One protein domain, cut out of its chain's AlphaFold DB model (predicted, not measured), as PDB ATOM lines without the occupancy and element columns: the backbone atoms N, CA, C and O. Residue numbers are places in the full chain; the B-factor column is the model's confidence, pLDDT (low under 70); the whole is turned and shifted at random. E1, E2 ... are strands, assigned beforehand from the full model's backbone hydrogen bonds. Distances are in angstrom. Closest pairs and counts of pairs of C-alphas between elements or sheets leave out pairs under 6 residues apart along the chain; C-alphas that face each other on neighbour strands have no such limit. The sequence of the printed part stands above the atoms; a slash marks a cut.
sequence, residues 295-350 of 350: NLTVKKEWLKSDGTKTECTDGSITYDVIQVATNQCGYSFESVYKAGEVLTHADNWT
ATOM      1  N   ASN A 295      12.940  12.859 -23.662       68.06
ATOM      2  CA  ASN A 295      12.415  11.935 -22.668       68.06
ATOM      3  C   ASN A 295      11.216  12.600 -21.992       68.06
ATOM      4  O   ASN A 295      11.359  13.631 -21.337       68.06
ATOM      5  N   LEU A 296      10.035  12.018 -22.174       66.62
ATOM      6  CA  LEU A 296       8.822  12.425 -21.478       66.62
ATOM      7  C   LEU A 296       8.608  11.471 -20.308       66.62
ATOM      8  O   LEU A 296       8.383  10.278 -20.505       66.62
ATOM      9  N   THR A 297       8.674  11.997 -19.089       71.38
ATOM     10  CA  THR A 297       8.286  11.258 -17.886       71.38
ATOM     11  C   THR A 297       6.913  11.740 -17.450       71.38
ATOM     12  O   THR A 297       6.753  12.897 -17.066       71.38
ATOM     13  N   VAL A 298       5.924  10.849 -17.478       70.00
ATOM     14  CA  VAL A 298       4.618  11.105 -16.865       70.00
ATOM     15  C   VAL A 298       4.693  10.647 -15.414       70.00
ATOM     16  O   VAL A 298       4.826   9.458 -15.142       70.00
ATOM     17  N   LYS A 299       4.627  11.596 -14.477       72.44
ATOM     18  CA  LYS A 299       4.480  11.304 -13.049       72.44
ATOM     19  C   LYS A 299       3.027  11.512 -12.661       72.44
ATOM     20  O   LYS A 299       2.480  12.586 -12.911       72.44
ATOM     21  N   LYS A 300       2.408  10.514 -12.036       71.19
ATOM     22  CA  LYS A 300       1.093  10.672 -11.407       71.19
ATOM     23  C   LYS A 300       1.274  10.680  -9.890       71.19
ATOM     24  O   LYS A 300       1.971   9.841  -9.330       71.19
ATOM     25  N   GLU A 301       0.626  11.639  -9.241       75.75
ATOM     26  CA  GLU A 301       0.584  11.772  -7.787       75.75
ATOM     27  C   GLU A 301      -0.873  11.730  -7.330       75.75
ATOM     28  O   GLU A 301      -1.742  12.359  -7.937       75.75
ATOM     29  N   TRP A 302      -1.149  10.989  -6.259       75.88
ATOM     30  CA  TRP A 302      -2.456  11.020  -5.614       75.88
ATOM     31  C   TRP A 302      -2.428  12.044  -4.488       75.88
ATOM     32  O   TRP A 302      -1.593  11.963  -3.586       75.88
ATOM     33  N   LEU A 303      -3.357  12.995  -4.534       81.56
ATOM     34  CA  LEU A 303      -3.478  14.056  -3.543       81.56
ATOM     35  C   LEU A 303      -4.829  13.947  -2.834       81.56
ATOM     36  O   LEU A 303      -5.847  13.627  -3.453       81.56
ATOM     37  N   LYS A 304      -4.850  14.224  -1.532       82.44
ATOM     38  CA  LYS A 304      -6.090  14.450  -0.783       82.44
ATOM     39  C   LYS A 304      -6.690  15.803  -1.173       82.44
ATOM     40  O   LYS A 304      -6.042  16.627  -1.815       82.44
ATOM     41  N   SER A 305      -7.914  16.071  -0.721       84.94
ATOM     42  CA  SER A 305      -8.584  17.361  -0.949       84.94
ATOM     43  C   SER A 305      -7.823  18.568  -0.385       84.94
ATOM     44  O   SER A 305      -8.062  19.687  -0.822       84.94
ATOM     45  N   ASP A 306      -6.929  18.352   0.583       89.19
ATOM     46  CA  ASP A 306      -6.051  19.377   1.160       89.19
ATOM     47  C   ASP A 306      -4.703  19.531   0.421       89.19
ATOM     48  O   ASP A 306      -3.867  20.332   0.831       89.19
ATOM     49  N   GLY A 307      -4.485  18.778  -0.664       83.06
ATOM     50  CA  GLY A 307      -3.256  18.800  -1.460       83.06
ATOM     51  C   GLY A 307      -2.115  17.934  -0.918       83.06
ATOM     52  O   GLY A 307      -1.047  17.905  -1.526       83.06
ATOM     53  N   THR A 308      -2.295  17.212   0.193       86.81
ATOM     54  CA  THR A 308      -1.261  16.303   0.721       86.81
ATOM     55  C   THR A 308      -1.220  14.977  -0.037       86.81
ATOM     56  O   THR A 308      -2.254  14.466  -0.472       86.81
ATOM     57  N   LYS A 309      -0.021  14.392  -0.185       83.25
ATOM     58  CA  LYS A 309       0.160  13.094  -0.853       83.25
ATOM     59  C   LYS A 309      -0.594  11.985  -0.113       83.25
ATOM     60  O   LYS A 309      -0.607  11.928   1.118       83.25
ATOM     61  N   THR A 310      -1.207  11.093  -0.875       77.81
ATOM     62  CA  THR A 310      -1.833   9.864  -0.385       77.81
ATOM     63  C   THR A 310      -1.415   8.692  -1.260       77.81
ATOM     64  O   THR A 310      -0.937   8.882  -2.374       77.81
ATOM     65  N   GLU A 311      -1.618   7.476  -0.772       70.94
ATOM     66  CA  GLU A 311      -1.496   6.270  -1.584       70.94
ATOM     67  C   GLU A 311      -2.899   5.797  -1.966       70.94
ATOM     68  O   GLU A 311      -3.825   5.847  -1.153       70.94
ATOM     69  N   CYS A 312      -3.074   5.393  -3.223       64.81
ATOM     70  CA  CYS A 312      -4.293   4.760  -3.708       64.81
ATOM     71  C   CYS A 312      -3.943   3.328  -4.121       64.81
ATOM     72  O   CYS A 312      -2.983   3.130  -4.867       64.81
ATOM     73  N   THR A 313      -4.692   2.345  -3.614       62.56
ATOM     74  CA  THR A 313      -4.430   0.910  -3.814       62.56
ATOM     75  C   THR A 313      -4.962   0.371  -5.141       62.56
ATOM     76  O   THR A 313      -4.647  -0.761  -5.496       62.56
ATOM     77  N   ASP A 314      -5.765   1.153  -5.870       67.88
ATOM     78  CA  ASP A 314      -6.322   0.763  -7.162       67.88
ATOM     79  C   ASP A 314      -6.627   1.997  -8.028       67.88
ATOM     80  O   ASP A 314      -7.100   3.021  -7.533       67.88
ATOM     81  N   GLY A 315      -6.334   1.913  -9.325       67.06
ATOM     82  CA  GLY A 315      -6.627   2.971 -10.289       67.06
ATOM     83  C   GLY A 315      -5.585   3.107 -11.397       67.06
ATOM     84  O   GLY A 315      -4.388   3.252 -11.141       67.06
ATOM     85  N   SER A 316      -6.058   3.164 -12.640       74.81
ATOM     86  CA  SER A 316      -5.239   3.400 -13.825       74.81
ATOM     87  C   SER A 316      -5.418   4.816 -14.379       74.81
ATOM     88  O   SER A 316      -6.399   5.500 -14.089       74.81
ATOM     89  N   ILE A 317      -4.436   5.291 -15.141       76.94
ATOM     90  CA  ILE A 317      -4.617   6.413 -16.071       76.94
ATOM     91  C   ILE A 317      -4.270   5.903 -17.456       76.94
ATOM     92  O   ILE A 317      -3.229   5.276 -17.626       76.94
ATOM     93  N   THR A 318      -5.123   6.210 -18.426       84.06
ATOM     94  CA  THR A 318      -4.796   6.071 -19.841       84.06
ATOM     95  C   THR A 318      -4.391   7.433 -20.377       84.06
ATOM     96  O   THR A 318      -5.078   8.422 -20.112       84.06
ATOM     97  N   TYR A 319      -3.281   7.495 -21.101       81.38
ATOM     98  CA  TYR A 319      -2.817   8.726 -21.722       81.38
ATOM     99  C   TYR A 319      -2.316   8.482 -23.143       81.38
ATOM    100  O   TYR A 319      -1.817   7.408 -23.480       81.38
ATOM    101  N   ASP A 320      -2.418   9.537 -23.944       86.62
ATOM    102  CA  ASP A 320      -1.850   9.611 -25.280       86.62
ATOM    103  C   ASP A 320      -0.706  10.631 -25.265       86.62
ATOM    104  O   ASP A 320      -0.758  11.647 -24.566       86.62
ATOM    105  N   VAL A 321       0.337  10.370 -26.046       81.94
ATOM    106  CA  VAL A 321       1.405  11.331 -26.325       81.94
ATOM    107  C   VAL A 321       1.174  11.866 -27.727       81.94
ATOM    108  O   VAL A 321       1.255  11.118 -28.698       81.94
ATOM    109  N   ILE A 322       0.904  13.163 -27.830       84.75
ATOM    110  CA  ILE A 322       0.646  13.849 -29.096       84.75
ATOM    111  C   ILE A 322       1.813  14.792 -29.377       84.75
ATOM    112  O   ILE A 322       2.202  15.592 -28.526       84.75
ATOM    113  N   GLN A 323       2.383  14.695 -30.574       80.44
ATOM    114  CA  GLN A 323       3.356  15.651 -31.077       80.44
ATOM    115  C   GLN A 323       2.618  16.750 -31.845       80.44
ATOM    116  O   GLN A 323       1.840  16.467 -32.752       80.44
ATOM    117  N   VAL A 324       2.898  18.010 -31.503       83.00
ATOM    118  CA  VAL A 324       2.370  19.181 -32.213       83.00
ATOM    119  C   VAL A 324       3.524  19.891 -32.912       83.00
ATOM    120  O   VAL A 324       4.447  20.378 -32.261       83.00
ATOM    121  N   ALA A 325       3.482  19.958 -34.240       79.19
ATOM    122  CA  ALA A 325       4.469  20.665 -35.050       79.19
ATOM    123  C   ALA A 325       3.841  21.922 -35.652       79.19
ATOM    124  O   ALA A 325       2.792  21.837 -36.280       79.19
ATOM    125  N   THR A 326       4.482  23.083 -35.495       82.12
ATOM    126  CA  THR A 326       4.006  24.348 -36.083       82.12
ATOM    127  C   THR A 326       4.966  24.811 -37.168       82.12
ATOM    128  O   THR A 326       6.170  24.914 -36.931       82.12
ATOM    129  N   ASN A 327       4.452  25.064 -38.371       79.25
ATOM    130  CA  ASN A 327       5.269  25.536 -39.484       79.25
ATOM    131  C   ASN A 327       5.549  27.048 -39.395       79.25
ATOM    132  O   ASN A 327       4.987  27.769 -38.571       79.25
ATOM    133  N   GLN A 328       6.412  27.546 -40.283       66.62
ATOM    134  CA  GLN A 328       6.837  28.956 -40.316       66.62
ATOM    135  C   GLN A 328       5.690  29.944 -40.588       66.62
ATOM    136  O   GLN A 328       5.833  31.139 -40.346       66.62
ATOM    137  N   CYS A 329       4.555  29.451 -41.080       74.31
ATOM    138  CA  CYS A 329       3.354  30.233 -41.345       74.31
ATOM    139  C   CYS A 329       2.340  30.181 -40.186       74.31
ATOM    140  O   CYS A 329       1.249  30.725 -40.325       74.31
ATOM    141  N   GLY A 330       2.673  29.535 -39.062       83.12
ATOM    142  CA  GLY A 330       1.813  29.440 -37.879       83.12
ATOM    143  C   GLY A 330       0.761  28.329 -37.928       83.12
ATOM    144  O   GLY A 330      -0.084  28.270 -37.039       83.12
ATOM    145  N   TYR A 331       0.793  27.440 -38.926       76.69
ATOM    146  CA  TYR A 331      -0.108  26.286 -38.971       76.69
ATOM    147  C   TYR A 331       0.449  25.140 -38.136       76.69
ATOM    148  O   TYR A 331       1.596  24.731 -38.340       76.69
ATOM    149  N   SER A 332      -0.379  24.610 -37.237       85.56
ATOM    150  CA  SER A 332      -0.045  23.460 -36.400       85.56
ATOM    151  C   SER A 332      -0.619  22.163 -36.975       85.56
ATOM    152  O   SER A 332      -1.750  22.129 -37.455       85.56
ATOM    153  N   PHE A 333       0.171  21.096 -36.898       81.94
ATOM    154  CA  PHE A 333      -0.183  19.731 -37.266       81.94
ATOM    155  C   PHE A 333       0.008  18.843 -36.040       81.94
ATOM    156  O   PHE A 333       1.045  18.925 -35.378       81.94
ATOM    157  N   GLU A 334      -0.981  18.006 -35.747       89.38
ATOM    158  CA  GLU A 334      -0.938  17.061 -34.635       89.38
ATOM    159  C   GLU A 334      -0.724  15.644 -35.167       89.38
ATOM    160  O   GLU A 334      -1.375  15.222 -36.126       89.38
ATOM    161  N   SER A 335       0.178  14.900 -34.539       82.00
ATOM    162  CA  SER A 335       0.366  13.473 -34.776       82.00
ATOM    163  C   SER A 335       0.363  12.726 -33.447       82.00
ATOM    164  O   SER A 335       0.991  13.136 -32.470       82.00
ATOM    165  N   VAL A 336      -0.366  11.613 -33.391       82.75
ATOM    166  CA  VAL A 336      -0.376  10.748 -32.209       82.75
ATOM    167  C   VAL A 336       0.908   9.924 -32.218       82.75
ATOM    168  O   VAL A 336       1.111   9.087 -33.093       82.75
ATOM    169  N   TYR A 337       1.791  10.201 -31.264       75.94
ATOM    170  CA  TYR A 337       3.088   9.545 -31.126       75.94
ATOM    171  C   TYR A 337       2.977   8.223 -30.354       75.94
ATOM    172  O   TYR A 337       3.592   7.229 -30.730       75.94
ATOM    173  N   LYS A 338       2.163   8.205 -29.293       79.38
ATOM    174  CA  LYS A 338       1.738   7.001 -28.563       79.38
ATOM    175  C   LYS A 338       0.282   7.150 -28.151       79.38
ATOM    176  O   LYS A 338      -0.130   8.258 -27.819       79.38
ATOM    177  N   ALA A 339      -0.474   6.060 -28.153       86.31
ATOM    178  CA  ALA A 339      -1.889   6.074 -27.802       86.31
ATOM    179  C   ALA A 339      -2.224   4.930 -26.848       86.31
ATOM    180  O   ALA A 339      -1.740   3.815 -27.035       86.31
ATOM    181  N   GLY A 340      -3.096   5.188 -25.880       84.19
ATOM    182  CA  GLY A 340      -3.626   4.166 -24.988       84.19
ATOM    183  C   GLY A 340      -2.617   3.639 -23.971       84.19
ATOM    184  O   GLY A 340      -2.801   2.535 -23.465       84.19
ATOM    185  N   GLU A 341      -1.564   4.397 -23.661       85.12
ATOM    186  CA  GLU A 341      -0.585   4.000 -22.651       85.12
ATOM    187  C   GLU A 341      -1.269   3.982 -21.281       85.12
ATOM    188  O   GLU A 341      -1.926   4.951 -20.893       85.12
ATOM    189  N   VAL A 342      -1.146   2.874 -20.548       81.94
ATOM    190  CA  VAL A 342      -1.816   2.688 -19.256       81.94
ATOM    191  C   VAL A 342      -0.784   2.690 -18.140       81.94
ATOM    192  O   VAL A 342       0.108   1.852 -18.121       81.94
ATOM    193  N   LEU A 343      -0.944   3.603 -17.184       74.62
ATOM    194  CA  LEU A 343      -0.185   3.613 -15.933       74.62
ATOM    195  C   LEU A 343      -1.024   2.982 -14.831       74.62
ATOM    196  O   LEU A 343      -2.107   3.488 -14.516       74.62
ATOM    197  N   THR A 344      -0.518   1.908 -14.229       73.25
ATOM    198  CA  THR A 344      -1.164   1.164 -13.141       73.25
ATOM    199  C   THR A 344      -0.325   1.198 -11.870       73.25
ATOM    200  O   THR A 344       0.868   1.474 -11.905       73.25
ATOM    201  N   HIS A 345      -0.920   0.859 -10.727       64.88
ATOM    202  CA  HIS A 345      -0.203   0.778  -9.451       64.88
ATOM    203  C   HIS A 345       1.009  -0.189  -9.471       64.88
ATOM    204  O   HIS A 345       1.962   0.022  -8.727       64.88
ATOM    205  N   ALA A 346       1.008  -1.214 -10.337       63.38
ATOM    206  CA  ALA A 346       2.049  -2.247 -10.401       63.38
ATOM    207  C   ALA A 346       3.372  -1.787 -11.045       63.38
ATOM    208  O   ALA A 346       4.387  -2.466 -10.902       63.38
ATOM    209  N   ASP A 347       3.390  -0.629 -11.708       64.94
ATOM    210  CA  ASP A 347       4.553  -0.131 -12.455       64.94
ATOM    211  C   ASP A 347       5.673   0.472 -11.560       64.94
ATOM    212  O   ASP A 347       6.458   1.288 -12.027       64.94
ATOM    213  N   ASN A 348       5.745   0.079 -10.272       50.06
ATOM    214  CA  ASN A 348       6.734   0.451  -9.235       50.06
ATOM    215  C   ASN A 348       7.304   1.884  -9.327       50.06
ATOM    216  O   ASN A 348       8.369   2.151  -9.884       50.06
ATOM    217  N   TRP A 349       6.572   2.794  -8.697       52.59
ATOM    218  CA  TRP A 349       6.659   4.240  -8.830       52.59
ATOM    219  C   TRP A 349       7.655   4.818  -7.813       52.59
ATOM    220  O   TRP A 349       7.680   4.370  -6.668       52.59
ATOM    221  N   THR A 350       8.435   5.839  -8.192       39.47
ATOM    222  CA  THR A 350       9.166   6.707  -7.239       39.47
ATOM    223  C   THR A 350       8.843   8.175  -7.454       39.47
ATOM    224  O   THR A 350       8.718   8.602  -8.629       39.47
TER     225      THR A 350
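This is residues 295 to 350 of the 350 residues of a protein of Streptococcus lutetiensis (UniProt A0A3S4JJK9). With little regular structure, the printed part is one long, curving hairpin of two strands, E1 and E2, which makes most of the length; residues 295 to 316, with no named element, lead to its open end and fold back near Asp 306. The 56 residues have no named helix and two strands, E1 then E2, in one antiparallel sheet, class all strand, with 22 residues in named elements. The whole is extended, radius of gyration of the C-alphas 16.0 A, spanning 47 by 25 by 17 A.

E1, residues 317 to 326, begins at C-alpha 317 (-4.617, 6.413, -16.071) and measures 28.2 A. E2, residues 332 to 343, measures 28.5 A and ends at C-alpha 343 (-0.185, 3.613, -15.933).

E1 and E2 form a hairpin with a tight link, antiparallel at 162 degrees between directions. N 319 and O 341, 2.9 A, and N 333 and O 325, 2.8 A, are within hydrogen-bond range. E2 bends by 56 degrees at residue 340.

The C-alphas farthest apart, of Thr 313 and Cys 329, are 48.3 A apart. The printed part has no cut. Model pLDDT is under 70 at residues 295 to 296, 312 to 315, 328 and 345 to 350.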